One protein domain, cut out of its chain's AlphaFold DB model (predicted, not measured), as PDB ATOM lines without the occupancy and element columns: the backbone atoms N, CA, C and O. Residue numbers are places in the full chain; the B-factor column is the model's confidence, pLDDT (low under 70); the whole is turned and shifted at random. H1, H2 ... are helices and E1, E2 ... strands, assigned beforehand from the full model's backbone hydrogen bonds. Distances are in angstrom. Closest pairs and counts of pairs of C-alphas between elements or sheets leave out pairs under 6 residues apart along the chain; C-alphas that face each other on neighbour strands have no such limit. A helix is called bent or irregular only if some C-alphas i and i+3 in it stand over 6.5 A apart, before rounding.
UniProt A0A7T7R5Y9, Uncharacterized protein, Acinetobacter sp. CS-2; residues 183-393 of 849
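What this domain is: This is residues 183 to 393 of the 849 residues of an uncharacterized protein of Acinetobacter sp. CS-2 (UniProt A0A7T7R5Y9). A long, twisted sheet forms the middle of the domain, with H1 and H7 packed over one face, H5 over the opposite face, and H4 over E1 and E3 near one end. H2 and H3 lie beyond that end, off the sheet, at one end of the longest axis. The printed part has 211 residues with nine named helices and seven named strands, in the order H1 E1 H2 H3 H4 E2 E3 H5 E4 H6 E5 H7 E6 H8 E7 H9. The branched sheet is antiparallel: E1 has E3, E4 and E5 as neighbours, and E2 has E3 and E7. The class is mixed, helices and strands; the whole is compact, with a radius of gyration of the C-alphas of 18.7 A, and elongated, spanning 59 by 37 by 33 A.

How they stand to each other: In the sheet, E3, residues 274 to 284, lies on one side of E1, residues 200 to 212; they are antiparallel at 165 degrees, with N 206 and O 279 within hydrogen-bond range at 2.9 A. On the other side of E1 lie E4, residues 316 to 322, with N 209 and O 319 at 2.8 A, and E5, residues 337 to 339, with N 201 and O 338 at 2.9 A. E2, residues 260 to 269, forms a hairpin with E3, N 264 and O 280 being 2.8 A apart. E7, residues 381 to 384, is the antiparallel neighbour on the other side of E2, with N 263 and O 383 at 2.9 A. H7, residues 343 to 362, lies over E1, E2 and E3 at a height over the sheet of 10.4 A; its closest C-alpha to E3 is Tyr 353, 7.0 A from Gly 280. H1, residues 184 to 195, is on the same face, over E2 and E7, at a height of 9.9 A. H1 and H7 touch, closest at the C-alphas of Trp 184 and Leu 354, 6.5 A, running opposite ways at a tilt of 37 degrees, only just steep. H5, residues 292 to 307, is on the opposite face at a height of 6.9 A, slantwise to the strands at 45 degrees to E1 on the local plane. H4, residues 238 to 251, runs along the strands at a height of 8.8 A; the closest C-alphas of H4 and E1 are those of Leu 242 and Val 212, 6.5 A. H6, residues 324 to 332, only grazes the sheet and touches residues 348 to 352 of H7, closest at Gly 332 and Leu 348, C-alphas 7.3 A apart. H8, residues 374 to 377, and H9, residues 386 to 393, only graze the sheet. H8 only just touches H4, through residues 246 to 250 of H4, with 3 pairs of C-alphas within 8 A, the closest being Ser 250 and Phe 375, 6.5 A. H2, residues 217 to 223, and H3, residues 231 to 234, are not on the sheet. E6, residues 364 to 366, pairs with no named strand. Every O i to N i+4 pair is within hydrogen-bond range in H1, H2, H5 and H9, against 9 of 10 in H4, 3 of 5 in H6 and 13 of 16 in H7; H3 and H8 are too short for such a pair.

Where its parts are: H1 begins at C-alpha 184 (33.880, 37.443, -34.888). E1 measures 38.5 A and ends at C-alpha 212 (30.346, 8.019, -22.509); E3 measures 31.3 A, E2 25.5 A, H5 22.7 A and H4 20.2 A. H7, 26.5 A long, has a kink of 48 degrees near residue 356. H6 and H7 are only just irregular, C-alphas 329 and 332 being 6.9 A apart and C-alphas 357 and 360 6.6 A. H9 ends at C-alpha 393 (57.566, 34.168, -44.244).

The domain as a whole: The C-alphas farthest apart are those of Asp 218 and Pro 341, 59.3 A. The printed part has no cut, and no link is long. Mean pLDDT of the printed part is 79.3; 39 residues are under 70, among them residues 214 to 228 and 367 to 379.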
ATOM      1  N   GLU A 183      33.757  40.212 -31.506       63.09
ATOM      2  CA  GLU A 183      35.008  39.547 -31.837       63.09
ATOM      3  C   GLU A 183      34.980  38.826 -33.189       63.09
ATOM      4  O   GLU A 183      36.001  38.829 -33.870       63.09
ATOM      5  N   TRP A 184      33.855  38.262 -33.659       72.25
ATOM      6  CA  TRP A 184      33.880  37.443 -34.888       72.25
ATOM      7  C   TRP A 184      34.322  38.241 -36.128       72.25
ATOM      8  O   TRP A 184      34.997  37.698 -37.001       72.25
ATOM      9  N   LYS A 185      34.023  39.548 -36.190       73.81
ATOM     10  CA  LYS A 185      34.488  40.435 -37.275       73.81
ATOM     11  C   LYS A 185      35.997  40.665 -37.232       73.81
ATOM     12  O   LYS A 185      36.627  40.837 -38.275       73.81
ATOM     13  N   GLU A 186      36.573  40.701 -36.036       76.94
ATOM     14  CA  GLU A 186      38.020  40.791 -35.841       76.94
ATOM     15  C   GLU A 186      38.683  39.460 -36.199       76.94
ATOM     16  O   GLU A 186      39.629  39.450 -36.988       76.94
ATOM     17  N   GLN A 187      38.100  38.340 -35.761       81.00
ATOM     18  CA  GLN A 187      38.548  36.995 -36.129       81.00
ATOM     19  C   GLN A 187      38.533  36.778 -37.646       81.00
ATOM     20  O   GLN A 187      39.482  36.235 -38.210       81.00
ATOM     21  N   ALA A 188      37.506  37.272 -38.343       83.94
ATOM     22  CA  ALA A 188      37.424  37.198 -39.799       83.94
ATOM     23  C   ALA A 188      38.625  37.868 -40.488       83.94
ATOM     24  O   ALA A 188      39.198  37.311 -41.426       83.94
ATOM     25  N   LYS A 189      39.047  39.040 -39.989       82.94
ATOM     26  CA  LYS A 189      40.221  39.769 -40.498       82.94
ATOM     27  C   LYS A 189      41.517  39.014 -40.223       82.94
ATOM     28  O   LYS A 189      42.403  38.989 -41.079       82.94
ATOM     29  N   GLU A 190      41.654  38.416 -39.040       85.69
ATOM     30  CA  GLU A 190      42.838  37.622 -38.703       85.69
ATOM     31  C   GLU A 190      42.966  36.387 -39.597       85.69
ATOM     32  O   GLU A 190      44.054  36.102 -40.106       85.69
ATOM     33  N   VAL A 191      41.851  35.705 -39.855       88.88
ATOM     34  CA  VAL A 191      41.803  34.533 -40.734       88.88
ATOM     35  C   VAL A 191      42.109  34.920 -42.173       88.88
ATOM     36  O   VAL A 191      42.970  34.295 -42.789       88.88
ATOM     37  N   GLU A 192      41.484  35.973 -42.706       87.69
ATOM     38  CA  GLU A 192      41.766  36.454 -44.065       87.69
ATOM     39  C   GLU A 192      43.261  36.783 -44.229       87.69
ATOM     40  O   GLU A 192      43.910  36.372 -45.196       87.69
ATOM     41  N   LYS A 193      43.849  37.453 -43.230       87.00
ATOM     42  CA  LYS A 193      45.284  37.747 -43.197       87.00
ATOM     43  C   LYS A 193      46.127  36.470 -43.171       87.00
ATOM     44  O   LYS A 193      47.133  36.412 -43.881       87.00
ATOM     45  N   ALA A 194      45.745  35.465 -42.386       88.81
ATOM     46  CA  ALA A 194      46.458  34.191 -42.297       88.81
ATOM     47  C   ALA A 194      46.436  33.427 -43.631       88.81
ATOM     48  O   ALA A 194      47.487  32.994 -44.107       88.81
ATOM     49  N   ILE A 195      45.271  33.327 -44.278       90.38
ATOM     50  CA  ILE A 195      45.104  32.552 -45.517       90.38
ATOM     51  C   ILE A 195      45.635  33.283 -46.758       90.38
ATOM     52  O   ILE A 195      45.990  32.630 -47.733       90.38
ATOM     53  N   SER A 196      45.761  34.617 -46.726       85.81
ATOM     54  CA  SER A 196      46.207  35.442 -47.869       85.81
ATOM     55  C   SER A 196      47.563  35.045 -48.474       85.81
ATOM     56  O   SER A 196      47.882  35.428 -49.600       85.81
ATOM     57  N   LYS A 197      48.368  34.277 -47.733       82.38
ATOM     58  CA  LYS A 197      49.711  33.829 -48.123       82.38
ATOM     59  C   LYS A 197      49.723  32.539 -48.945       82.38
ATOM     60  O   LYS A 197      50.779  32.173 -49.462       82.38
ATOM     61  N   PHE A 198      48.585  31.858 -49.053       87.94
ATOM     62  CA  PHE A 198      48.448  30.570 -49.727       87.94
ATOM     63  C   PHE A 198      47.875  30.740 -51.136       87.94
ATOM     64  O   PHE A 198      47.265  31.758 -51.463       87.94
ATOM     65  N   LYS A 199      48.081  29.745 -52.008       88.25
ATOM     66  CA  LYS A 199      47.517  29.765 -53.373       88.25
ATOM     67  C   LYS A 199      46.172  29.060 -53.443       88.25
ATOM     68  O   LYS A 199      45.284  29.485 -54.184       88.25
ATOM     69  N   ARG A 200      46.046  27.958 -52.709       91.19
ATOM     70  CA  ARG A 200      44.848  27.129 -52.637       91.19
ATOM     71  C   ARG A 200      44.624  26.745 -51.186       91.19
ATOM     72  O   ARG A 200      45.573  26.394 -50.489       91.19
ATOM     73  N   ILE A 201      43.374  26.815 -50.766       91.94
ATOM     74  CA  ILE A 201      42.938  26.365 -49.451       91.94
ATOM     75  C   ILE A 201      41.759  25.411 -49.610       91.94
ATOM     76  O   ILE A 201      40.978  25.541 -50.560       91.94
ATOM     77  N   THR A 202      41.640  24.490 -48.665       90.06
ATOM     78  CA  THR A 202      40.497  23.589 -48.526       90.06
ATOM     79  C   THR A 202      39.858  23.835 -47.173       90.06
ATOM     80  O   THR A 202      40.549  23.799 -46.159       90.06
ATOM     81  N   GLN A 203      38.562  24.109 -47.130       88.56
ATOM     82  CA  GLN A 203      37.833  24.127 -45.863       88.56
ATOM     83  C   GLN A 203      37.307  22.715 -45.552       88.56
ATOM     84  O   GLN A 203      37.030  21.936 -46.466       88.56
ATOM     85  N   ALA A 204      37.115  22.424 -44.274       89.69
ATOM     86  CA  ALA A 204      36.512  21.190 -43.785       89.69
ATOM     87  C   ALA A 204      35.698  21.459 -42.512       89.69
ATOM     88  O   ALA A 204      36.200  22.137 -41.610       89.69
ATOM     89  N   LEU A 205      34.459  20.973 -42.432       91.06
ATOM     90  CA  LEU A 205      33.616  21.038 -41.237       91.06
ATOM     91  C   LEU A 205      33.160  19.634 -40.836       91.06
ATOM     92  O   LEU A 205      32.526  18.917 -41.612       91.06
ATOM     93  N   TYR A 206      33.453  19.274 -39.592       91.69
ATOM     94  CA  TYR A 206      33.142  17.974 -39.011       91.69
ATOM     95  C   TYR A 206      32.517  18.142 -37.631       91.69
ATOM     96  O   TYR A 206      32.788  19.122 -36.936       91.69
ATOM     97  N   VAL A 207      31.723  17.162 -37.213       90.62
ATOM     98  CA  VAL A 207      31.368  16.970 -35.807       90.62
ATOM     99  C   VAL A 207      31.854  15.598 -35.368       90.62
ATOM    100  O   VAL A 207      31.636  14.607 -36.064       90.62
ATOM    101  N   ILE A 208      32.531  15.543 -34.228       90.44
ATOM    102  CA  ILE A 208      32.902  14.294 -33.571       90.44
ATOM    103  C   ILE A 208      31.893  14.067 -32.453       90.44
ATOM    104  O   ILE A 208      31.777  14.891 -31.547       90.44
ATOM    105  N   LYS A 209      31.116  12.992 -32.549       88.50
ATOM    106  CA  LYS A 209      30.112  12.619 -31.554       88.50
ATOM    107  C   LYS A 209      30.738  11.621 -30.601       88.50
ATOM    108  O   LYS A 209      30.975  10.486 -30.994       88.50
ATOM    109  N   PHE A 210      30.997  12.033 -29.371       86.38
ATOM    110  CA  PHE A 210      31.453  11.146 -28.307       86.38
ATOM    111  C   PHE A 210      30.263  10.656 -27.494       86.38
ATOM    112  O   PHE A 210      29.346  11.429 -27.236       86.38
ATOM    113  N   SER A 211      30.290   9.402 -27.068       83.06
ATOM    114  CA  SER A 211      29.355   8.813 -26.112       83.06
ATOM    115  C   SER A 211      30.151   8.240 -24.949       83.06
ATOM    116  O   SER A 211      31.112   7.499 -25.169       83.06
ATOM    117  N   VAL A 212      29.751   8.583 -23.725       78.62
ATOM    118  CA  VAL A 212      30.346   8.019 -22.509       78.62
ATOM    119  C   VAL A 212      29.565   6.767 -22.126       78.62
ATOM    120  O   VAL A 212      28.384   6.850 -21.785       78.62
ATOM    121  N   ALA A 213      30.214   5.609 -22.215       74.00
ATOM    122  CA  ALA A 213      29.628   4.327 -21.856       74.00
ATOM    123  C   ALA A 213      29.478   4.195 -20.335       74.00
ATOM    124  O   ALA A 213      30.364   4.574 -19.565       74.00
ATOM    125  N   ASP A 214      28.347   3.626 -19.922       68.19
ATOM    126  CA  ASP A 214      28.110   3.171 -18.556       68.19
ATOM    127  C   ASP A 214      28.263   1.653 -18.567       68.19
ATOM    128  O   ASP A 214      27.470   0.962 -19.200       68.19
ATOM    129  N   LEU A 215      29.339   1.157 -17.969       69.25
ATOM    130  CA  LEU A 215      29.685  -0.260 -18.005       69.25
ATOM    131  C   LEU A 215      29.160  -0.939 -16.743       69.25
ATOM    132  O   LEU A 215      29.306  -0.405 -15.641       69.25
ATOM    133  N   SER A 216      28.564  -2.114 -16.913       67.31
ATOM    134  CA  SER A 216      28.171  -2.989 -15.805       67.31
ATOM    135  C   SER A 216      29.392  -3.494 -15.023       67.31
ATOM    136  O   SER A 216      30.514  -3.474 -15.527       67.31
ATOM    137  N   GLU A 217      29.194  -3.979 -13.792       65.69
ATOM    138  CA  GLU A 217      30.290  -4.564 -12.996       65.69
ATOM    139  C   GLU A 217      30.975  -5.736 -13.720       65.69
ATOM    140  O   GLU A 217      32.202  -5.851 -13.686       65.69
ATOM    141  N   ASP A 218      30.212  -6.552 -14.451       66.06
ATOM    142  CA  ASP A 218      30.748  -7.656 -15.254       66.06
ATOM    143  C   ASP A 218      31.630  -7.146 -16.410       66.06
ATOM    144  O   ASP A 218      32.714  -7.679 -16.665       66.06
ATOM    145  N   GLU A 219      31.210  -6.069 -17.084       68.06
ATOM    146  CA  GLU A 219      31.996  -5.423 -18.141       68.06
ATOM    147  C   GLU A 219      33.255  -4.745 -17.584       68.06
ATOM    148  O   GLU A 219      34.325  -4.877 -18.180       68.06
ATOM    149  N   LEU A 220      33.167  -4.087 -16.423       66.19
ATOM    150  CA  LEU A 220      34.309  -3.483 -15.726       66.19
ATOM    151  C   LEU A 220      35.353  -4.536 -15.335       66.19
ATOM    152  O   LEU A 220      36.538  -4.356 -15.603       66.19
ATOM    153  N   THR A 221      34.912  -5.673 -14.796       65.00
ATOM    154  CA  THR A 221      35.805  -6.776 -14.407       65.00
ATOM    155  C   THR A 221      36.521  -7.380 -15.623       65.00
ATOM    156  O   THR A 221      37.675  -7.794 -15.530       65.00
ATOM    157  N   SER A 222      35.863  -7.395 -16.789       65.19
ATOM    158  CA  SER A 222      36.471  -7.829 -18.057       65.19
ATOM    159  C   SER A 222      37.449  -6.807 -18.657       65.19
ATOM    160  O   SER A 222      38.365  -7.176 -19.393       65.19
ATOM    161  N   LEU A 223      37.282  -5.522 -18.336       63.88
ATOM    162  CA  LEU A 223      38.146  -4.434 -18.792       63.88
ATOM    163  C   LEU A 223      39.418  -4.313 -17.962       63.88
ATOM    164  O   LEU A 223      40.473  -4.100 -18.551       63.88
ATOM    165  N   ASP A 224      39.344  -4.533 -16.647       58.59
ATOM    166  CA  ASP A 224      40.511  -4.559 -15.750       58.59
ATOM    167  C   ASP A 224      41.566  -5.604 -16.184       58.59
ATOM    168  O   ASP A 224      42.746  -5.469 -15.861       58.59
ATOM    169  N   SER A 225      41.174  -6.639 -16.948       56.97
ATOM    170  CA  SER A 225      42.116  -7.605 -17.536       56.97
ATOM    171  C   SER A 225      42.773  -7.158 -18.850       56.97
ATOM    172  O   SER A 225      43.877  -7.615 -19.147       56.97
ATOM    173  N   ASP A 226      42.125  -6.275 -19.618       57.59
ATOM    174  CA  ASP A 226      42.610  -5.770 -20.916       57.59
ATOM    175  C   ASP A 226      43.302  -4.386 -20.776       57.59
ATOM    176  O   ASP A 226      44.134  -4.027 -21.612       57.59
ATOM    177  N   PHE A 227      43.010  -3.621 -19.712       60.38
ATOM    178  CA  PHE A 227      43.487  -2.252 -19.471       60.38
ATOM    179  C   PHE A 227      43.961  -2.055 -18.018       60.38
ATOM    180  O   PHE A 227      43.287  -2.441 -17.072       60.38
ATOM    181  N   SER A 228      45.102  -1.383 -17.816       64.88
ATOM    182  CA  SER A 228      45.641  -1.073 -16.477       64.88
ATOM    183  C   SER A 228      44.980   0.175 -15.868       64.88
ATOM    184  O   SER A 228      45.632   1.210 -15.716       64.88
ATOM    185  N   ILE A 229      43.686   0.103 -15.551       70.81
ATOM    186  CA  ILE A 229      42.921   1.214 -14.959       70.81
ATOM    187  C   ILE A 229      42.990   1.137 -13.431       70.81
ATOM    188  O   ILE A 229      42.886   0.065 -12.840       70.81
ATOM    189  N   GLU A 230      43.145   2.278 -12.760       77.81
ATOM    190  CA  GLU A 230      43.077   2.309 -11.300       77.81
ATOM    191  C   GLU A 230      41.635   2.027 -10.820       77.81
ATOM    192  O   GLU A 230      40.697   2.682 -11.288       77.81
ATOM    193  N   PRO A 231      41.415   1.122  -9.843       75.38
ATOM    194  CA  PRO A 231      40.072   0.657  -9.467       75.38
ATOM    195  C   PRO A 231      39.081   1.750  -9.042       75.38
ATOM    196  O   PRO A 231      37.869   1.574  -9.152       75.38
ATOM    197  N   TYR A 232      39.563   2.888  -8.533       80.38
ATOM    198  CA  TYR A 232      38.679   3.994  -8.160       80.38
ATOM    199  C   TYR A 232      38.150   4.764  -9.383       80.38
ATOM    200  O   TYR A 232      37.038   5.283  -9.319       80.38
ATOM    201  N   LEU A 233      38.903   4.808 -10.493       79.81
ATOM    202  CA  LEU A 233      38.504   5.473 -11.741       79.81
ATOM    203  C   LEU A 233      37.382   4.701 -12.443       79.81
ATOM    204  O   LEU A 233      36.418   5.295 -12.929       79.81
ATOM    205  N   ALA A 234      37.457   3.369 -12.420       75.06
ATOM    206  CA  ALA A 234      36.403   2.487 -12.916       75.06
ATOM    207  C   ALA A 234      35.051   2.744 -12.220       75.06
ATOM    208  O   ALA A 234      34.006   2.775 -12.877       75.06
ATOM    209  N   ARG A 235      35.091   3.026 -10.910       77.44
ATOM    210  CA  ARG A 235      33.927   3.292 -10.045       77.44
ATOM    211  C   ARG A 235      33.377   4.714 -10.133       77.44
ATOM    212  O   ARG A 235      32.361   5.002  -9.501       77.44
ATOM    213  N   LEU A 236      34.021   5.611 -10.884       80.56
ATOM    214  CA  LEU A 236      33.478   6.948 -11.101       80.56
ATOM    215  C   LEU A 236      32.116   6.855 -11.788       80.56
ATOM    216  O   LEU A 236      31.916   6.082 -12.733       80.56
ATOM    217  N   THR A 237      31.188   7.689 -11.327       76.88
ATOM    218  CA  THR A 237      29.887   7.846 -11.979       76.88
ATOM    219  C   THR A 237      30.084   8.335 -13.412       76.88
ATOM    220  O   THR A 237      31.046   9.041 -13.725       76.88
ATOM    221  N   SER A 238      29.154   8.014 -14.304       71.75
ATOM    222  CA  SER A 238      29.228   8.436 -15.708       71.75
ATOM    223  C   SER A 238      29.234   9.968 -15.856       71.75
ATOM    224  O   SER A 238      29.871  10.489 -16.767       71.75
ATOM    225  N   SER A 239      28.631  10.709 -14.917       73.81
ATOM    226  CA  SER A 239      28.720  12.178 -14.851       73.81
ATOM    227  C   SER A 239      30.127  12.684 -14.507       73.81
ATOM    228  O   SER A 239      30.564  13.695 -15.056       73.81
ATOM    229  N   GLN A 240      30.853  11.992 -13.621       78.75
ATOM    230  CA  GLN A 240      32.254  12.308 -13.311       78.75
ATOM    231  C   GLN A 240      33.161  11.979 -14.500       78.75
ATOM    232  O   GLN A 240      33.928  12.833 -14.927       78.75
ATOM    233  N   LYS A 241      32.985  10.803 -15.117       82.12
ATOM    234  CA  LYS A 241      33.702  10.416 -16.345       82.12
ATOM    235  C   LYS A 241      33.480  11.423 -17.479       82.12
ATOM    236  O   LYS A 241      34.424  11.794 -18.166       82.12
ATOM    237  N   LEU A 242      32.247  11.907 -17.653       79.44
ATOM    238  CA  LEU A 242      31.915  12.942 -18.634       79.44
ATOM    239  C   LEU A 242      32.633  14.268 -18.342       79.44
ATOM    240  O   LEU A 242      33.160  14.885 -19.267       79.44
ATOM    241  N   ARG A 243      32.676  14.702 -17.076       78.50
ATOM    242  CA  ARG A 243      33.404  15.912 -16.666       78.50
ATOM    243  C   ARG A 243      34.893  15.798 -16.996       78.50
ATOM    244  O   ARG A 243      35.424  16.678 -17.674       78.50
ATOM    245  N   ASP A 244      35.518  14.699 -16.589       82.62
ATOM    246  CA  ASP A 244      36.942  14.449 -16.821       82.62
ATOM    247  C   ASP A 244      37.245  14.332 -18.320       82.62
ATOM    248  O   ASP A 244      38.260  14.837 -18.800       82.62
ATOM    249  N   PHE A 245      36.330  13.741 -19.098       84.88
ATOM    250  CA  PHE A 245      36.434  13.683 -20.553       84.88
ATOM    251  C   PHE A 245      36.385  15.066 -21.208       84.88
ATOM    252  O   PHE A 245      37.182  15.342 -22.103       84.88
ATOM    253  N   ILE A 246      35.493  15.957 -20.768       80.44
ATOM    254  CA  ILE A 246      35.413  17.330 -21.293       80.44
ATOM    255  C   ILE A 246      36.703  18.102 -20.991       80.44
ATOM    256  O   ILE A 246      37.221  18.805 -21.863       80.44
ATOM    257  N   GLU A 247      37.240  17.962 -19.778       80.25
ATOM    258  CA  GLU A 247      38.512  18.580 -19.403       80.25
ATOM    259  C   GLU A 247      39.669  18.014 -20.231       80.25
ATOM    260  O   GLU A 247      40.421  18.777 -20.843       80.25
ATOM    261  N   TRP A 248      39.752  16.689 -20.360       86.31
ATOM    262  CA  TRP A 248      40.728  16.023 -21.217       86.31
ATOM    263  C   TRP A 248      40.649  16.527 -22.662       86.31
ATOM    264  O   TRP A 248      41.679  16.905 -23.229       86.31
ATOM    265  N   LEU A 249      39.445  16.597 -23.240       82.69
ATOM    266  CA  LEU A 249      39.194  17.019 -24.620       82.69
ATOM    267  C   LEU A 249      39.674  18.454 -24.870       82.69
ATOM    268  O   LEU A 249      40.221  18.746 -25.935       82.69
ATOM    269  N   SER A 250      39.535  19.336 -23.876       77.12
ATOM    270  CA  SER A 250      39.972  20.736 -23.963       77.12
ATOM    271  C   SER A 250      41.485  20.906 -24.155       77.12
ATOM    272  O   SER A 250      41.930  21.898 -24.745       77.12
ATOM    273  N   LEU A 251      42.271  19.929 -23.695       77.56
ATOM    274  CA  LEU A 251      43.734  19.946 -23.733       77.56
ATOM    275  C   LEU A 251      44.307  19.300 -25.001       77.56
ATOM    276  O   LEU A 251      45.485  19.497 -25.308       77.56
ATOM    277  N   GLN A 252      43.497  18.554 -25.758       82.00
ATOM    278  CA  GLN A 252      43.994  17.775 -26.889       82.00
ATOM    279  C   GLN A 252      44.184  18.592 -28.169       82.00
ATOM    280  O   GLN A 252      43.499  19.577 -28.458       82.00
ATOM    281  N   HIS A 253      45.118  18.121 -28.999       79.06
ATOM    282  CA  HIS A 253      45.382  18.662 -30.329       79.06
ATOM    283  C   HIS A 253      44.975  17.658 -31.424       79.06
ATOM    284  O   HIS A 253      45.820  17.034 -32.064       79.06
ATOM    285  N   ILE A 254      43.664  17.540 -31.663       80.12
ATOM    286  CA  ILE A 254      43.035  16.540 -32.557       80.12
ATOM    287  C   ILE A 254      43.352  16.746 -34.057       80.12
ATOM    288  O   ILE A 254      43.129  15.865 -34.869       80.12
ATOM    289  N   VAL A 255      43.899  17.899 -34.450       79.50
ATOM    290  CA  VAL A 255      44.199  18.244 -35.860       79.50
ATOM    291  C   VAL A 255      45.697  18.151 -36.188       79.50
ATOM    292  O   VAL A 255      46.199  18.860 -37.058       79.50
ATOM    293  N   GLY A 256      46.450  17.343 -35.439       73.06
ATOM    294  CA  GLY A 256      47.913  17.399 -35.342       73.06
ATOM    295  C   GLY A 256      48.662  17.263 -36.663       73.06
ATOM    296  O   GLY A 256      49.554  18.066 -36.941       73.06
ATOM    297  N   LYS A 257      48.309  16.268 -37.481       80.81
ATOM    298  CA  LYS A 257      49.050  15.956 -38.720       80.81
ATOM    299  C   LYS A 257      48.493  16.639 -39.970       80.81
ATOM    300  O   LYS A 257      49.156  16.649 -41.006       80.81
ATOM    301  N   LEU A 258      47.299  17.223 -39.893       88.00
ATOM    302  CA  LEU A 258      46.677  17.906 -41.026       88.00
ATOM    303  C   LEU A 258      47.402  19.227 -41.340       88.00
ATOM    304  O   LEU A 258      47.879  19.908 -40.431       88.00
ATOM    305  N   PRO A 259      47.458  19.669 -42.611       89.50
ATOM    306  CA  PRO A 259      48.152  20.897 -43.004       89.50
ATOM    307  C   PRO A 259      47.329  22.166 -42.694       89.50
ATOM    308  O   PRO A 259      47.250  23.079 -43.521       89.50
ATOM    309  N   TRP A 260      46.722  22.240 -41.509       91.19
ATOM    310  CA  TRP A 260      45.802  23.301 -41.109       91.19
ATOM    311  C   TRP A 260      46.480  24.670 -40.972       91.19
ATOM    312  O   TRP A 260      47.642  24.809 -40.580       91.19
ATOM    313  N   ILE A 261      45.712  25.698 -41.321       91.88
ATOM    314  CA  ILE A 261      46.052  27.119 -41.236       91.88
ATOM    315  C   ILE A 261      45.263  27.747 -40.085       91.88
ATOM    316  O   ILE A 261      45.842  28.416 -39.229       91.88
ATOM    317  N   CYS A 262      43.951  27.497 -40.055       92.50
ATOM    318  CA  CYS A 262      43.021  27.987 -39.039       92.50
ATOM    319  C   CYS A 262      42.110  26.848 -38.578       92.50
ATOM    320  O   CYS A 262      41.698  26.037 -39.410       92.50
ATOM    321  N   THR A 263      41.773  26.806 -37.289       91.75
ATOM    322  CA  THR A 263      40.799  25.854 -36.737       91.75
ATOM    323  C   THR A 263      39.855  26.510 -35.738       91.75
ATOM    324  O   THR A 263      40.293  27.287 -34.896       91.75
ATOM    325  N   TRP A 264      38.568  26.185 -35.831       90.00
ATOM    326  CA  TRP A 264      37.525  26.526 -34.871       90.00
ATOM    327  C   TRP A 264      37.056  25.250 -34.195       90.00
ATOM    328  O   TRP A 264      36.825  24.246 -34.867       90.00
ATOM    329  N   THR A 265      36.899  25.298 -32.880       87.00
ATOM    330  CA  THR A 265      36.383  24.172 -32.098       87.00
ATOM    331  C   THR A 265      35.269  24.645 -31.180       87.00
ATOM    332  O   THR A 265      35.371  25.737 -30.618       87.00
ATOM    333  N   LYS A 266      34.212  23.837 -31.072       84.00
ATOM    334  CA  LYS A 266      33.061  24.048 -30.189       84.00
ATOM    335  C   LYS A 266      32.594  22.704 -29.651       84.00
ATOM    336  O   LYS A 266      32.376  21.792 -30.441       84.00
ATOM    337  N   ALA A 267      32.432  22.586 -28.338       80.94
ATOM    338  CA  ALA A 267      31.817  21.415 -27.718       80.94
ATOM    339  C   ALA A 267      30.409  21.773 -27.257       80.94
ATOM    340  O   ALA A 267      30.202  22.789 -26.590       80.94
ATOM    341  N   GLU A 268      29.461  20.919 -27.604       79.12
ATOM    342  CA  GLU A 268      28.095  20.957 -27.110       79.12
ATOM    343  C   GLU A 268      27.891  19.686 -26.293       79.12
ATOM    344  O   GLU A 268      28.067  18.573 -26.798       79.12
ATOM    345  N   ILE A 269      27.602  19.863 -25.009       73.50
ATOM    346  CA  ILE A 269      27.361  18.752 -24.096       73.50
ATOM    347  C   ILE A 269      25.867  18.457 -24.177       73.50
ATOM    348  O   ILE A 269      25.048  19.243 -23.706       73.50
ATOM    349  N   ASP A 270      25.525  17.358 -24.838       63.81
ATOM    350  CA  ASP A 270      24.161  16.856 -24.900       63.81
ATOM    351  C   ASP A 270      23.806  16.210 -23.554       63.81
ATOM    352  O   ASP A 270      24.629  15.539 -22.920       63.81
ATOM    353  N   ILE A 271      22.562  16.395 -23.123       54.19
ATOM    354  CA  ILE A 271      22.049  15.892 -21.845       54.19
ATOM    355  C   ILE A 271      22.056  14.345 -21.839       54.19
ATOM    356  O   ILE A 271      22.292  13.733 -20.800       54.19
ATOM    357  N   ARG A 272      22.001  13.698 -23.017       57.69
ATOM    358  CA  ARG A 272      22.125  12.233 -23.197       57.69
ATOM    359  C   ARG A 272      23.552  11.672 -23.051       57.69
ATOM    360  O   ARG A 272      23.862  10.631 -23.629       57.69
ATOM    361  N   ARG A 273      24.447  12.350 -22.322       61.97
ATOM    362  CA  ARG A 273      25.865  11.955 -22.139       61.97
ATOM    363  C   ARG A 273      26.646  11.834 -23.456       61.97
ATOM    364  O   ARG A 273      27.636  11.102 -23.533       61.97
ATOM    365  N   GLN A 274      26.206  12.559 -24.485       74.31
ATOM    366  CA  GLN A 274      26.942  12.698 -25.733       74.31
ATOM    367  C   GLN A 274      27.640  14.051 -25.778       74.31
ATOM    368  O   GLN A 274      27.060  15.075 -25.433       74.31
ATOM    369  N   VAL A 275      28.888  14.079 -26.235       80.75
ATOM    370  CA  VAL A 275      29.603  15.335 -26.487       80.75
ATOM    371  C   VAL A 275      29.718  15.507 -27.990       80.75
ATOM    372  O   VAL A 275      30.382  14.718 -28.662       80.75
ATOM    373  N   ARG A 276      29.074  16.541 -28.533       84.69
ATOM    374  CA  ARG A 276      29.222  16.932 -29.940       84.69
ATOM    375  C   ARG A 276      30.360  17.935 -30.040       84.69
ATOM    376  O   ARG A 276      30.227  19.088 -29.645       84.69
ATOM    377  N   PHE A 277      31.494  17.495 -30.566       87.62
ATOM    378  CA  PHE A 277      32.672  18.328 -30.766       87.62
ATOM    379  C   PHE A 277      32.770  18.773 -32.227       87.62
ATOM    380  O   PHE A 277      33.227  18.033 -33.097       87.62
ATOM    381  N   THR A 278      32.313  19.988 -32.509       89.06
ATOM    382  CA  THR A 278      32.346  20.588 -33.846       89.06
ATOM    383  C   THR A 278      33.730  21.156 -34.134       89.06
ATOM    384  O   THR A 278      34.233  21.987 -33.375       89.06
ATOM    385  N   ILE A 279      34.327  20.753 -35.257       91.19
ATOM    386  CA  ILE A 279      35.636  21.205 -35.732       91.19
ATOM    387  C   ILE A 279      35.493  21.801 -37.133       91.19
ATOM    388  O   ILE A 279      35.189  21.102 -38.099       91.19
ATOM    389  N   GLY A 280      35.769  23.096 -37.255       91.62
ATOM    390  CA  GLY A 280      35.931  23.786 -38.529       91.62
ATOM    391  C   GLY A 280      37.410  23.999 -38.818       91.62
ATOM    392  O   GLY A 280      38.143  24.475 -37.960       91.62
ATOM    393  N   MET A 281      37.874  23.685 -40.021       92.12
ATOM    394  CA  MET A 281      39.270  23.837 -40.426       92.12
ATOM    395  C   MET A 281      39.386  24.574 -41.758       92.12
ATOM    396  O   MET A 281      38.574  24.378 -42.658       92.12
ATOM    397  N   ILE A 282      40.451  25.361 -41.898       92.75
ATOM    398  CA  ILE A 282      40.988  25.792 -43.190       92.75
ATOM    399  C   ILE A 282      42.371  25.170 -43.332       92.75
ATOM    400  O   ILE A 282      43.248  25.396 -42.499       92.75
ATOM    401  N   LEU A 283      42.556  24.396 -44.390       92.12
ATOM    402  CA  LEU A 283      43.733  23.599 -44.691       92.12
ATOM    403  C   LEU A 283      44.470  24.185 -45.897       92.12
ATOM    404  O   LEU A 283      43.865  24.716 -46.829       92.12
ATOM    405  N   ASP A 284      45.791  24.079 -45.879       91.50
ATOM    406  CA  ASP A 284      46.627  24.391 -47.031       91.50
ATOM    407  C   ASP A 284      46.534  23.269 -48.064       91.50
ATOM    408  O   ASP A 284      46.878  22.125 -47.774       91.50
ATOM    409  N   ALA A 285      46.090  23.620 -49.267       89.19
ATOM    410  CA  ALA A 285      45.936  22.708 -50.398       89.19
ATOM    411  C   ALA A 285      46.763  23.179 -51.604       89.19
ATOM    412  O   ALA A 285      46.391  22.980 -52.765       89.19
ATOM    413  N   THR A 286      47.853  23.908 -51.339       85.38
ATOM    414  CA  THR A 286      48.697  24.504 -52.381       85.38
ATOM    415  C   THR A 286      49.355  23.440 -53.253       85.38
ATOM    416  O   THR A 286      49.379  23.609 -54.475       85.38
ATOM    417  N   ASP A 287      49.832  22.360 -52.634       81.69
ATOM    418  CA  ASP A 287      50.618  21.320 -53.305       81.69
ATOM    419  C   ASP A 287      49.777  20.102 -53.710       81.69
ATOM    420  O   ASP A 287      50.070  19.460 -54.716       81.69
ATOM    421  N   GLN A 288      48.697  19.812 -52.980       80.38
ATOM    422  CA  GLN A 288      47.806  18.685 -53.246       80.38
ATOM    423  C   GLN A 288      46.377  19.004 -52.792       80.38
ATOM    424  O   GLN A 288      46.165  19.749 -51.837       80.38
ATOM    425  N   GLU A 289      45.395  18.440 -53.491       79.38
ATOM    426  CA  GLU A 289      43.995  18.484 -53.076       79.38
ATOM    427  C   GLU A 289      43.740  17.479 -51.950       79.38
ATOM    428  O   GLU A 289      44.191  16.336 -52.016       79.38
ATOM    429  N   LEU A 290      43.044  17.917 -50.904       84.44
ATOM    430  CA  LEU A 290      42.758  17.091 -49.738       84.44
ATOM    431  C   LEU A 290      41.369  16.476 -49.891       84.44
ATOM    432  O   LEU A 290      40.371  17.195 -49.953       84.44
ATOM    433  N   GLU A 291      41.304  15.148 -49.955       85.00
ATOM    434  CA  GLU A 291      40.032  14.438 -50.036       85.00
ATOM    435  C   GLU A 291      39.349  14.358 -48.663       85.00
ATOM    436  O   GLU A 291      40.020  14.061 -47.668       85.00
ATOM    437  N   PRO A 292      38.016  14.540 -48.584       84.00
ATOM    438  CA  PRO A 292      37.278  14.461 -47.325       84.00
ATOM    439  C   PRO A 292      37.534  13.184 -46.528       84.00
ATOM    440  O   PRO A 292      37.822  13.250 -45.339       84.00
ATOM    441  N   LYS A 293      37.532  12.030 -47.203       85.62
ATOM    442  CA  LYS A 293      37.761  10.730 -46.568       85.62
ATOM    443  C   LYS A 293      39.144  10.631 -45.914       85.62
ATOM    444  O   LYS A 293      39.276  10.030 -44.855       85.62
ATOM    445  N   GLY A 294      40.166  11.244 -46.516       86.25
ATOM    446  CA  GLY A 294      41.507  11.298 -45.929       86.25
ATOM    447  C   GLY A 294      41.563  12.187 -44.684       86.25
ATOM    448  O   GLY A 294      42.241  11.851 -43.716       86.25
ATOM    449  N   ILE A 295      40.812  13.294 -44.676       88.62
ATOM    450  CA  ILE A 295      40.681  14.172 -43.503       88.62
ATOM    451  C   ILE A 295      39.960  13.435 -42.368       88.62
ATOM    452  O   ILE A 295      40.445  13.439 -41.241       88.62
ATOM    453  N   GLU A 296      38.842  12.775 -42.671       88.69
ATOM    454  CA  GLU A 296      38.066  11.970 -41.722       88.69
ATOM    455  C   GLU A 296      38.926  10.873 -41.079       88.69
ATOM    456  O   GLU A 296      39.017  10.794 -39.856       88.69
ATOM    457  N   GLN A 297      39.638  10.086 -41.891       87.31
ATOM    458  CA  GLN A 297      40.543   9.041 -41.405       87.31
ATOM    459  C   GLN A 297      41.648   9.599 -40.502       87.31
ATOM    460  O   GLN A 297      41.973   8.989 -39.483       87.31
ATOM    461  N   GLN A 298      42.208  10.762 -40.845       88.06
ATOM    462  CA  GLN A 298      43.224  11.403 -40.015       88.06
ATOM    463  C   GLN A 298      42.652  11.882 -38.676       88.06
ATOM    464  O   GLN A 298      43.323  11.732 -37.660       88.06
ATOM    465  N   LEU A 299      41.427  12.418 -38.654       89.38
ATOM    466  CA  LEU A 299      40.750  12.800 -37.410       89.38
ATOM    467  C   LEU A 299      40.475  11.579 -36.528       89.38
ATOM    468  O   LEU A 299      40.757  11.625 -35.334       89.38
ATOM    469  N   VAL A 300      39.982  10.477 -37.105       89.50
ATOM    470  CA  VAL A 300      39.766   9.215 -36.375       89.50
ATOM    471  C   VAL A 300      41.072   8.719 -35.756       89.50
ATOM    472  O   VAL A 300      41.105   8.378 -34.575       89.50
ATOM    473  N   TYR A 301      42.154   8.720 -36.535       87.00
ATOM    474  CA  TYR A 301      43.478   8.331 -36.059       87.00
ATOM    475  C   TYR A 301      43.977   9.242 -34.930       87.00
ATOM    476  O   TYR A 301      44.447   8.745 -33.908       87.00
ATOM    477  N   ASP A 302      43.868  10.565 -35.095       87.38
ATOM    478  CA  ASP A 302      44.337  11.534 -34.102       87.38
ATOM    479  C   ASP A 302      43.542  11.408 -32.791       87.38
ATOM    480  O   ASP A 302      44.149  11.429 -31.723       87.38
ATOM    481  N   VAL A 303      42.218  11.207 -32.834       87.94
ATOM    482  CA  VAL A 303      41.404  10.964 -31.626       87.94
ATOM    483  C   VAL A 303      41.797   9.655 -30.943       87.94
ATOM    484  O   VAL A 303      42.052   9.660 -29.739       87.94
ATOM    485  N   ALA A 304      41.894   8.554 -31.693       85.88
ATOM    486  CA  ALA A 304      42.248   7.247 -31.141       85.88
ATOM    487  C   ALA A 304      43.627   7.267 -30.461       85.88
ATOM    488  O   ALA A 304      43.766   6.797 -29.338       85.88
ATOM    489  N   GLN A 305      44.625   7.891 -31.094       84.44
ATOM    490  CA  GLN A 305      45.974   8.028 -30.534       84.44
ATOM    491  C   GLN A 305      46.029   8.857 -29.248       84.44
ATOM    492  O   GLN A 305      46.875   8.602 -28.391       84.44
ATOM    493  N   GLN A 306      45.180   9.881 -29.115       84.62
ATOM    494  CA  GLN A 306      45.116  10.651 -27.872       84.62
ATOM    495  C   GLN A 306      44.394   9.860 -26.775       84.62
ATOM    496  O   GLN A 306      44.807   9.932 -25.617       84.62
ATOM    497  N   LEU A 307      43.337   9.115 -27.121       83.94
ATOM    498  CA  LEU A 307      42.592   8.287 -26.169       83.94
ATOM    499  C   LEU A 307      43.434   7.133 -25.627       83.94
ATOM    500  O   LEU A 307      43.427   6.953 -24.420       83.94
ATOM    501  N   GLU A 308      44.231   6.455 -26.462       80.38
ATOM    502  CA  GLU A 308      45.153   5.362 -26.071       80.38
ATOM    503  C   GLU A 308      46.098   5.746 -24.912       80.38
ATOM    504  O   GLU A 308      46.631   4.910 -24.188       80.38
ATOM    505  N   ARG A 309      46.325   7.047 -24.710       70.56
ATOM    506  CA  ARG A 309      47.183   7.589 -23.645       70.56
ATOM    507  C   ARG A 309      46.415   7.975 -22.382       70.56
ATOM    508  O   ARG A 309      46.993   8.600 -21.493       70.56
ATOM    509  N   SER A 310      45.123   7.676 -22.319       83.19
ATOM    510  CA  SER A 310      44.195   8.143 -21.297       83.19
ATOM    511  C   SER A 310      43.437   6.983 -20.667       83.19
ATOM    512  O   SER A 310      42.999   6.062 -21.345       83.19
ATOM    513  N   TRP A 311      43.173   7.089 -19.365       84.25
ATOM    514  CA  TRP A 311      42.310   6.144 -18.648       84.25
ATOM    515  C   TRP A 311      40.850   6.175 -19.140       84.25
ATOM    516  O   TRP A 311      40.069   5.291 -18.803       84.25
ATOM    517  N   LEU A 312      40.481   7.188 -19.931       85.38
ATOM    518  CA  LEU A 312      39.152   7.351 -20.518       85.38
ATOM    519  C   LEU A 312      38.904   6.440 -21.727       85.38
ATOM    520  O   LEU A 312      37.747   6.252 -22.094       85.38
ATOM    521  N   GLU A 313      39.947   5.867 -22.337       83.19
ATOM    522  CA  GLU A 313      39.845   5.031 -23.542       83.19
ATOM    523  C   GLU A 313      38.704   3.993 -23.524       83.19
ATOM    524  O   GLU A 313      37.913   3.982 -24.469       83.19
ATOM    525  N   PRO A 314      38.540   3.161 -22.480       79.12
ATOM    526  CA  PRO A 314      37.533   2.104 -22.497       79.12
ATOM    527  C   PRO A 314      36.105   2.622 -22.290       79.12
ATOM    528  O   PRO A 314      35.144   1.895 -22.532       79.12
ATOM    529  N   PHE A 315      35.954   3.874 -21.854       82.19
ATOM    530  CA  PHE A 315      34.663   4.485 -21.546       82.19
ATOM    531  C   PHE A 315      34.130   5.357 -22.685       82.19
ATOM    532  O   PHE A 315      32.990   5.812 -22.607       82.19
ATOM    533  N   ILE A 316      34.923   5.626 -23.727       84.25
ATOM    534  CA  ILE A 316      34.572   6.588 -24.776       84.25
ATOM    535  C   ILE A 316      34.412   5.889 -26.123       84.25
ATOM    536  O   ILE A 316      35.354   5.342 -26.688       84.25
ATOM    537  N   VAL A 317      33.213   6.001 -26.690       83.19
ATOM    538  CA  VAL A 317      32.935   5.644 -28.086       83.19
ATOM    539  C   VAL A 317      32.782   6.927 -28.884       83.19
ATOM    540  O   VAL A 317      32.176   7.882 -28.398       83.19
ATOM    541  N   PHE A 318      33.309   6.972 -30.107       87.06
ATOM    542  CA  PHE A 318      33.177   8.157 -30.944       87.06
ATOM    543  C   PHE A 318      32.888   7.843 -32.408       87.06
ATOM    544  O   PHE A 318      33.281   6.801 -32.928       87.06
ATOM    545  N   ASP A 319      32.219   8.789 -33.060       86.56
ATOM    546  CA  ASP A 319      31.954   8.799 -34.497       86.56
ATOM    547  C   ASP A 319      32.326  10.164 -35.093       86.56
ATOM    548  O   ASP A 319      32.183  11.195 -34.431       86.56
ATOM    549  N   VAL A 320      32.814  10.184 -36.332       87.94
ATOM    550  CA  VAL A 320      33.244  11.401 -37.037       87.94
ATOM    551  C   VAL A 320      32.322  11.627 -38.225       87.94
ATOM    552  O   VAL A 320      32.342  10.880 -39.196       87.94
ATOM    553  N   VAL A 321      31.536  12.700 -38.179       88.56
ATOM    554  CA  VAL A 321      30.541  13.009 -39.211       88.56
ATOM    555  C   VAL A 321      30.944  14.270 -39.968       88.56
ATOM    556  O   VAL A 321      31.142  15.335 -39.378       88.56
ATOM    557  N   GLN A 322      31.032  14.169 -41.293       89.00
ATOM    558  CA  GLN A 322      31.275  15.311 -42.174       89.00
ATOM    559  C   GLN A 322      30.005  16.157 -42.337       89.00
ATOM    560  O   GLN A 322      28.967  15.656 -42.768       89.00
ATOM    561  N   LEU A 323      30.102  17.463 -42.083       86.75
ATOM    562  CA  LEU A 323      28.982  18.402 -42.219       86.75
ATOM    563  C   LEU A 323      29.038  19.247 -43.498       86.75
ATOM    564  O   LEU A 323      28.108  19.999 -43.775       86.75
ATOM    565  N   ASP A 324      30.080  19.114 -44.323       78.38
ATOM    566  CA  ASP A 324      30.237  19.919 -45.546       78.38
ATOM    567  C   ASP A 324      29.057  19.778 -46.528       78.38
ATOM    568  O   ASP A 324      28.731  20.721 -47.248       78.38
ATOM    569  N   GLN A 325      28.378  18.623 -46.543       75.81
ATOM    570  CA  GLN A 325      27.191  18.399 -47.382       75.81
ATOM    571  C   GLN A 325      26.030  19.335 -47.018       75.81
ATOM    572  O   GLN A 325      25.253  19.728 -47.890       75.81
ATOM    573  N   ILE A 326      25.929  19.731 -45.743       82.56
ATOM    574  CA  ILE A 326      24.933  20.701 -45.278       82.56
ATOM    575  C   ILE A 326      25.187  22.045 -45.965       82.56
ATOM    576  O   ILE A 326      24.256  22.668 -46.470       82.56
ATOM    577  N   PHE A 327      26.448  22.474 -46.061       78.56
ATOM    578  CA  PHE A 327      26.793  23.714 -46.755       78.56
ATOM    579  C   PHE A 327      26.490  23.652 -48.246       78.56
ATOM    580  O   PHE A 327      25.953  24.620 -48.784       78.56
ATOM    581  N   ASP A 328      26.762  22.529 -48.908       75.88
ATOM    582  CA  ASP A 328      26.457  22.364 -50.332       75.88
ATOM    583  C   ASP A 328      24.955  22.566 -50.610       75.88
ATOM    584  O   ASP A 328      24.581  23.305 -51.524       75.88
ATOM    585  N   GLN A 329      24.098  21.995 -49.760       75.31
ATOM    586  CA  GLN A 329      22.635  22.087 -49.857       75.31
ATOM    587  C   GLN A 329      22.086  23.489 -49.552       75.31
ATOM    588  O   GLN A 329      21.049  23.872 -50.088       75.31
ATOM    589  N   LEU A 330      22.778  24.273 -48.721       73.38
ATOM    590  CA  LEU A 330      22.379  25.634 -48.338       73.38
ATOM    591  C   LEU A 330      22.900  26.716 -49.307       73.38
ATOM    592  O   LEU A 330      22.895  27.907 -48.988       73.38
ATOM    593  N   GLY A 331      23.372  26.319 -50.495       64.38
ATOM    594  CA  GLY A 331      23.939  27.236 -51.491       64.38
ATOM    595  C   GLY A 331      25.390  27.643 -51.207       64.38
ATOM    596  O   GLY A 331      25.922  28.554 -51.844       64.38
ATOM    597  N   GLY A 332      26.049  26.958 -50.269       60.97
ATOM    598  CA  GLY A 332      27.474  27.050 -49.960       60.97
ATOM    599  C   GLY A 332      28.363  26.136 -50.817       60.97
ATOM    600  O   GLY A 332      29.553  26.059 -50.568       60.97
ATOM    601  N   GLY A 333      27.880  25.473 -51.869       55.50
ATOM    602  CA  GLY A 333      28.693  24.500 -52.636       55.50
ATOM    603  C   GLY A 333      30.026  25.000 -53.234       55.50
ATOM    604  O   GLY A 333      30.845  24.221 -53.712       55.50
ATOM    605  N   LEU A 334      30.291  26.311 -53.207       56.59
ATOM    606  CA  LEU A 334      31.500  26.946 -53.742       56.59
ATOM    607  C   LEU A 334      32.669  27.067 -52.746       56.59
ATOM    608  O   LEU A 334      33.724  27.568 -53.155       56.59
ATOM    609  N   ILE A 335      32.493  26.668 -51.477       66.31
ATOM    610  CA  ILE A 335      33.442  26.983 -50.391       66.31
ATOM    611  C   ILE A 335      34.445  25.870 -50.043       66.31
ATOM    612  O   ILE A 335      35.432  26.173 -49.382       66.31
ATOM    613  N   ARG A 336      34.305  24.633 -50.559       74.62
ATOM    614  CA  ARG A 336      35.246  23.527 -50.256       74.62
ATOM    615  C   ARG A 336      36.683  23.807 -50.684       74.62
ATOM    616  O   ARG A 336      37.567  23.862 -49.842       74.62
ATOM    617  N   ASN A 337      36.902  24.010 -51.982       84.31
ATOM    618  CA  ASN A 337      38.229  24.224 -52.560       84.31
ATOM    619  C   ASN A 337      38.314  25.625 -53.168       84.31
ATOM    620  O   ASN A 337      37.659  25.948 -54.167       84.31
ATOM    621  N   ILE A 338      39.137  26.477 -52.562       86.69
ATOM    622  CA  ILE A 338      39.236  27.890 -52.917       86.69
ATOM    623  C   ILE A 338      40.629  28.173 -53.467       86.69
ATOM    624  O   ILE A 338      41.641  28.048 -52.780       86.69
ATOM    625  N   LYS A 339      40.674  28.625 -54.721       88.12
ATOM    626  CA  LYS A 339      41.866  29.232 -55.315       88.12
ATOM    627  C   LYS A 339      41.890  30.720 -54.960       88.12
ATOM    628  O   LYS A 339      40.967  31.463 -55.304       88.12
ATOM    629  N   LEU A 340      42.931  31.155 -54.262       84.25
ATOM    630  CA  LEU A 340      43.115  32.548 -53.859       84.25
ATOM    631  C   LEU A 340      43.647  33.387 -55.040       84.25
ATOM    632  O   LEU A 340      44.333  32.841 -55.910       84.25
ATOM    633  N   PRO A 341      43.315  34.694 -55.125       73.56
ATOM    634  CA  PRO A 341      42.689  35.541 -54.103       73.56
ATOM    635  C   PRO A 341      41.176  35.759 -54.322       73.56
ATOM    636  O   PRO A 341      40.707  36.896 -54.328       73.56
ATOM    637  N   SER A 342      40.388  34.699 -54.552       83.31
ATOM    638  CA  SER A 342      38.935  34.821 -54.757       83.31
ATOM    639  C   SER A 342      38.205  35.367 -53.517       83.31
ATOM    640  O   SER A 342      37.702  34.602 -52.698       83.31
ATOM    641  N   LYS A 343      38.109  36.700 -53.402       81.38
ATOM    642  CA  LYS A 343      37.469  37.390 -52.267       81.38
ATOM    643  C   LYS A 343      36.045  36.915 -52.023       81.38
ATOM    644  O   LYS A 343      35.734  36.488 -50.930       81.38
ATOM    645  N   ARG A 344      35.224  36.841 -53.074       82.50
ATOM    646  CA  ARG A 344      33.831  36.375 -52.973       82.50
ATOM    647  C   ARG A 344      33.702  34.981 -52.340       82.50
ATOM    648  O   ARG A 344      32.778  34.754 -51.568       82.50
ATOM    649  N   LYS A 345      34.589  34.040 -52.687       84.62
ATOM    650  CA  LYS A 345      34.567  32.684 -52.113       84.62
ATOM    651  C   LYS A 345      35.057  32.676 -50.667       84.62
ATOM    652  O   LYS A 345      34.470  31.987 -49.845       84.62
ATOM    653  N   VAL A 346      36.088  33.464 -50.366       86.25
ATOM    654  CA  VAL A 346      36.588  33.658 -48.998       86.25
ATOM    655  C   VAL A 346      35.517  34.292 -48.109       86.25
ATOM    656  O   VAL A 346      35.282  33.800 -47.013       86.25
ATOM    657  N   ASP A 347      34.811  35.309 -48.601       83.88
ATOM    658  CA  ASP A 347      33.726  35.978 -47.883       83.88
ATOM    659  C   ASP A 347      32.577  35.020 -47.579       83.88
ATOM    660  O   ASP A 347      32.063  35.001 -46.463       83.88
ATOM    661  N   LEU A 348      32.202  34.183 -48.550       83.81
ATOM    662  CA  LEU A 348      31.163  33.174 -48.362       83.81
ATOM    663  C   LEU A 348      31.588  32.089 -47.358       83.81
ATOM    664  O   LEU A 348      30.778  31.694 -46.524       83.81
ATOM    665  N   MET A 349      32.843  31.635 -47.412       86.94
ATOM    666  CA  MET A 349      33.406  30.681 -46.447       86.94
ATOM    667  C   MET A 349      33.375  31.269 -45.034       86.94
ATOM    668  O   MET A 349      32.860  30.637 -44.115       86.94
ATOM    669  N   LEU A 350      33.889  32.492 -44.862       86.56
ATOM    670  CA  LEU A 350      33.943  33.163 -43.562       86.56
ATOM    671  C   LEU A 350      32.546  33.459 -43.016       86.56
ATOM    672  O   LEU A 350      32.323  33.243 -41.828       86.56
ATOM    673  N   LYS A 351      31.595  33.860 -43.872       86.00
ATOM    674  CA  LYS A 351      30.175  34.000 -43.508       86.00
ATOM    675  C   LYS A 351      29.631  32.715 -42.881       86.00
ATOM    676  O   LYS A 351      29.023  32.776 -41.818       86.00
ATOM    677  N   TRP A 352      29.841  31.563 -43.520       85.75
ATOM    678  CA  TRP A 352      29.308  30.293 -43.025       85.75
ATOM    679  C   TRP A 352      30.040  29.783 -41.783       85.75
ATOM    680  O   TRP A 352      29.382  29.427 -40.813       85.75
ATOM    681  N   TYR A 353      31.373  29.797 -41.761       85.25
ATOM    682  CA  TYR A 353      32.145  29.318 -40.607       85.25
ATOM    683  C   TYR A 353      31.889  30.170 -39.370       85.25
ATOM    684  O   TYR A 353      31.501  29.661 -38.323       85.25
ATOM    685  N   LEU A 354      32.049  31.487 -39.487       83.69
ATOM    686  CA  LEU A 354      31.818  32.377 -38.353       83.69
ATOM    687  C   LEU A 354      30.332  32.423 -37.990       83.69
ATOM    688  O   LEU A 354      29.997  32.552 -36.818       83.69
ATOM    689  N   GLY A 355      29.449  32.246 -38.970       83.12
ATOM    690  CA  GLY A 355      28.021  32.083 -38.757       83.12
ATOM    691  C   GLY A 355      27.676  30.871 -37.886       83.12
ATOM    692  O   GLY A 355      27.012  31.028 -36.866       83.12
ATOM    693  N   VAL A 356      28.177  29.684 -38.238       84.94
ATOM    694  CA  VAL A 356      27.943  28.437 -37.485       84.94
ATOM    695  C   VAL A 356      28.526  28.506 -36.078       84.94
ATOM    696  O   VAL A 356      27.863  28.117 -35.122       84.94
ATOM    697  N   PHE A 357      29.749  29.016 -35.938       84.00
ATOM    698  CA  PHE A 357      30.421  29.038 -34.642       84.00
ATOM    699  C   PHE A 357      29.938  30.175 -33.733       84.00
ATOM    700  O   PHE A 357      29.810  29.951 -32.538       84.00
ATOM    701  N   TYR A 358      29.642  31.370 -34.258       81.62
ATOM    702  CA  TYR A 358      29.333  32.546 -33.429       81.62
ATOM    703  C   TYR A 358      27.900  33.078 -33.565       81.62
ATOM    704  O   TYR A 358      27.388  33.649 -32.607       81.62
ATOM    705  N   GLN A 359      27.256  32.961 -34.733       82.50
ATOM    706  CA  GLN A 359      25.927  33.559 -34.959       82.50
ATOM    707  C   GLN A 359      24.777  32.615 -34.583       82.50
ATOM    708  O   GLN A 359      23.741  33.094 -34.131       82.50
ATOM    709  N   VAL A 360      24.962  31.293 -34.697       84.88
ATOM    710  CA  VAL A 360      23.978  30.289 -34.235       84.88
ATOM    711  C   VAL A 360      23.653  30.460 -32.744       84.88
ATOM    712  O   VAL A 360      22.485  30.396 -32.361       84.88
ATOM    713  N   ASP A 361      24.662  30.782 -31.930       80.62
ATOM    714  CA  ASP A 361      24.536  30.986 -30.480       80.62
ATOM    715  C   ASP A 361      23.613  32.163 -30.100       80.62
ATOM    716  O   ASP A 361      23.177  32.262 -28.954       80.62
ATOM    717  N   ALA A 362      23.272  33.050 -31.047       77.38
ATOM    718  CA  ALA A 362      22.279  34.103 -30.829       77.38
ATOM    719  C   ALA A 362      20.837  33.564 -30.758       77.38
ATOM    720  O   ALA A 362      19.966  34.214 -30.175       77.38
ATOM    721  N   ILE A 363      20.582  32.400 -31.365       83.31
ATOM    722  CA  ILE A 363      19.272  31.737 -31.396       83.31
ATOM    723  C   ILE A 363      19.209  30.654 -30.326       83.31
ATOM    724  O   ILE A 363      18.262  30.623 -29.536       83.31
ATOM    725  N   ILE A 364      20.222  29.788 -30.310       83.19
ATOM    726  CA  ILE A 364      20.320  28.665 -29.392       83.19
ATOM    727  C   ILE A 364      21.767  28.425 -28.982       83.19
ATOM    728  O   ILE A 364      22.640  28.226 -29.824       83.19
ATOM    729  N   ARG A 365      22.006  28.389 -27.674       80.25
ATOM    730  CA  ARG A 365      23.315  28.116 -27.088       80.25
ATOM    731  C   ARG A 365      23.211  26.947 -26.107       80.25
ATOM    732  O   ARG A 365      22.340  26.993 -25.248       80.25
ATOM    733  N   PRO A 366      24.086  25.933 -26.165       75.12
ATOM    734  CA  PRO A 366      24.126  24.891 -25.142       75.12
ATOM    735  C   PRO A 366      24.416  25.490 -23.760       75.12
ATOM    736  O   PRO A 366      25.380  26.245 -23.586       75.12
ATOM    737  N   SER A 367      23.598  25.150 -22.768       65.94
ATOM    738  CA  SER A 367      23.854  25.488 -21.376       65.94
ATOM    739  C   SER A 367      24.856  24.474 -20.824       65.94
ATOM    740  O   SER A 367      24.481  23.453 -20.255       65.94
ATOM    741  N   ASN A 368      26.155  24.746 -20.983       61.91
ATOM    742  CA  ASN A 368      27.257  23.898 -20.489       61.91
ATOM    743  C   ASN A 368      27.364  23.864 -18.937       61.91
ATOM    744  O   ASN A 368      28.428  23.596 -18.381       61.91
ATOM    745  N   LEU A 369      26.261  24.151 -18.233       51.31
ATOM    746  CA  LEU A 369      26.147  24.349 -16.784       51.31
ATOM    747  C   LEU A 369      26.525  23.108 -15.964       51.31
ATOM    748  O   LEU A 369      26.893  23.245 -14.805       51.31
ATOM    749  N   ALA A 370      26.464  21.907 -16.543       48.66
ATOM    750  CA  ALA A 370      26.725  20.667 -15.812       48.66
ATOM    751  C   ALA A 370      28.220  20.377 -15.551       48.66
ATOM    752  O   ALA A 370      28.532  19.524 -14.719       48.66
ATOM    753  N   ALA A 371      29.149  21.047 -16.249       53.31
ATOM    754  CA  ALA A 371      30.559  20.649 -16.246       53.31
ATOM    755  C   ALA A 371      31.515  21.584 -15.479       53.31
ATOM    756  O   ALA A 371      32.611  21.134 -15.173       53.31
ATOM    757  N   GLU A 372      31.136  22.834 -15.160       53.75
ATOM    758  CA  GLU A 372      32.014  23.848 -14.518       53.75
ATOM    759  C   GLU A 372      33.479  23.833 -15.031       53.75
ATOM    760  O   GLU A 372      34.429  23.951 -14.262       53.75
ATOM    761  N   THR A 373      33.696  23.663 -16.343       58.78
ATOM    762  CA  THR A 373      35.044  23.653 -16.940       58.78
ATOM    763  C   THR A 373      35.346  24.969 -17.653       58.78
ATOM    764  O   THR A 373      34.447  25.629 -18.173       58.78
ATOM    765  N   GLY A 374      36.630  25.327 -17.796       54.56
ATOM    766  CA  GLY A 374      37.046  26.505 -18.582       54.56
ATOM    767  C   GLY A 374      36.622  26.462 -20.063       54.56
ATOM    768  O   GLY A 374      36.636  27.486 -20.748       54.56
ATOM    769  N   PHE A 375      36.203  25.291 -20.557       59.78
ATOM    770  CA  PHE A 375      35.611  25.096 -21.881       59.78
ATOM    771  C   PHE A 375      34.147  25.575 -21.958       59.78
ATOM    772  O   PHE A 375      33.683  25.991 -23.019       59.78
ATOM    773  N   ALA A 376      33.422  25.574 -20.834       53.56
ATOM    774  CA  ALA A 376      32.051  26.076 -20.736       53.56
ATOM    775  C   ALA A 376      31.978  27.611 -20.861       53.56
ATOM    776  O   ALA A 376      31.040  28.140 -21.469       53.56
ATOM    777  N   ASP A 377      32.999  28.315 -20.358       54.28
ATOM    778  CA  ASP A 377      33.077  29.783 -20.359       54.28
ATOM    779  C   ASP A 377      33.411  30.373 -21.739       54.28
ATOM    780  O   ASP A 377      32.985  31.486 -22.066       54.28
ATOM    781  N   ARG A 378      34.156  29.633 -22.572       60.94
ATOM    782  CA  ARG A 378      34.540  30.029 -23.939       60.94
ATOM    783  C   ARG A 378      34.145  28.938 -24.938       60.94
ATOM    784  O   ARG A 378      34.993  28.131 -25.313       60.94
ATOM    785  N   PRO A 379      32.888  28.928 -25.415       64.06
ATOM    786  CA  PRO A 379      32.364  27.817 -26.206       64.06
ATOM    787  C   PRO A 379      33.027  27.680 -27.581       64.06
ATOM    788  O   PRO A 379      32.955  26.611 -28.174       64.06
ATOM    789  N   VAL A 380      33.675  28.734 -28.093       77.31
ATOM    790  CA  VAL A 380      34.349  28.724 -29.396       77.31
ATOM    791  C   VAL A 380      35.805  29.125 -29.246       77.31
ATOM    792  O   VAL A 380      36.115  30.211 -28.753       77.31
ATOM    793  N   ILE A 381      36.703  28.290 -29.761       81.94
ATOM    794  CA  ILE A 381      38.143  28.556 -29.771       81.94
ATOM    795  C   ILE A 381      38.640  28.595 -31.216       81.94
ATOM    796  O   ILE A 381      38.590  27.574 -31.904       81.94
ATOM    797  N   LEU A 382      39.156  29.751 -31.653       86.94
ATOM    798  CA  LEU A 382      39.916  29.895 -32.900       86.94
ATOM    799  C   LEU A 382      41.418  29.749 -32.630       86.94
ATOM    800  O   LEU A 382      41.982  30.474 -31.810       86.94
ATOM    801  N   LYS A 383      42.090  28.875 -33.381       89.25
ATOM    802  CA  LYS A 383      43.555  28.764 -33.419       89.25
ATOM    803  C   LYS A 383      44.075  29.061 -34.828       89.25
ATOM    804  O   LYS A 383      43.526  28.580 -35.816       89.25
ATOM    805  N   ILE A 384      45.170  29.818 -34.919       88.56
ATOM    806  CA  ILE A 384      45.892  30.109 -36.170       88.56
ATOM    807  C   ILE A 384      47.304  29.528 -36.065       88.56
ATOM    808  O   ILE A 384      48.010  29.802 -35.092       88.56
ATOM    809  N   ASN A 385      47.740  28.762 -37.069       89.06
ATOM    810  CA  ASN A 385      49.046  28.101 -37.075       89.06
ATOM    811  C   ASN A 385      50.184  29.107 -37.323       89.06
ATOM    812  O   ASN A 385      50.647  29.295 -38.453       89.06
ATOM    813  N   ARG A 386      50.622  29.797 -36.266       83.31
ATOM    814  CA  ARG A 386      51.654  30.841 -36.358       83.31
ATOM    815  C   ARG A 386      53.003  30.289 -36.807       83.31
ATOM    816  O   ARG A 386      53.623  30.897 -37.676       83.31
ATOM    817  N   GLU A 387      53.402  29.116 -36.323       82.38
ATOM    818  CA  GLU A 387      54.662  28.479 -36.721       82.38
ATOM    819  C   GLU A 387      54.722  28.210 -38.229       82.38
ATOM    820  O   GLU A 387      55.710  28.540 -38.892       82.38
ATOM    821  N   LYS A 388      53.649  27.655 -38.809       82.00
ATOM    822  CA  LYS A 388      53.563  27.430 -40.260       82.00
ATOM    823  C   LYS A 388      53.644  28.750 -41.032       82.00
ATOM    824  O   LYS A 388      54.362  28.841 -42.029       82.00
ATOM    825  N   LEU A 389      52.963  29.795 -40.557       81.25
ATOM    826  CA  LEU A 389      53.009  31.128 -41.171       81.25
ATOM    827  C   LEU A 389      54.407  31.765 -41.101       81.25
ATOM    828  O   LEU A 389      54.798  32.468 -42.036       81.25
ATOM    829  N   GLU A 390      55.155  31.545 -40.022       78.62
ATOM    830  CA  GLU A 390      56.524  32.041 -39.841       78.62
ATOM    831  C   GLU A 390      57.519  31.344 -40.772       78.62
ATOM    832  O   GLU A 390      58.313  32.029 -41.426       78.62
ATOM    833  N   ARG A 391      57.427  30.014 -40.921       78.06
ATOM    834  CA  ARG A 391      58.248  29.249 -41.881       78.06
ATOM    835  C   ARG A 391      58.055  29.761 -43.311       78.06
ATOM    836  O   ARG A 391      59.032  30.063 -43.996       78.06
ATOM    837  N   ILE A 392      56.803  29.988 -43.722       75.19
ATOM    838  CA  ILE A 392      56.474  30.556 -45.041       75.19
ATOM    839  C   ILE A 392      57.051  31.969 -45.204       75.19
ATOM    840  O   ILE A 392      57.603  32.285 -46.259       75.19
ATOM    841  N   ASN A 393      56.974  32.826 -44.178       68.62
ATOM    842  CA  ASN A 393      57.566  34.168 -44.244       68.62
ATOM    843  C   ASN A 393      59.089  34.108 -44.432       68.62
ATOM    844  O   ASN A 393      59.642  34.894 -45.202       68.62
TER     845      ASN A 393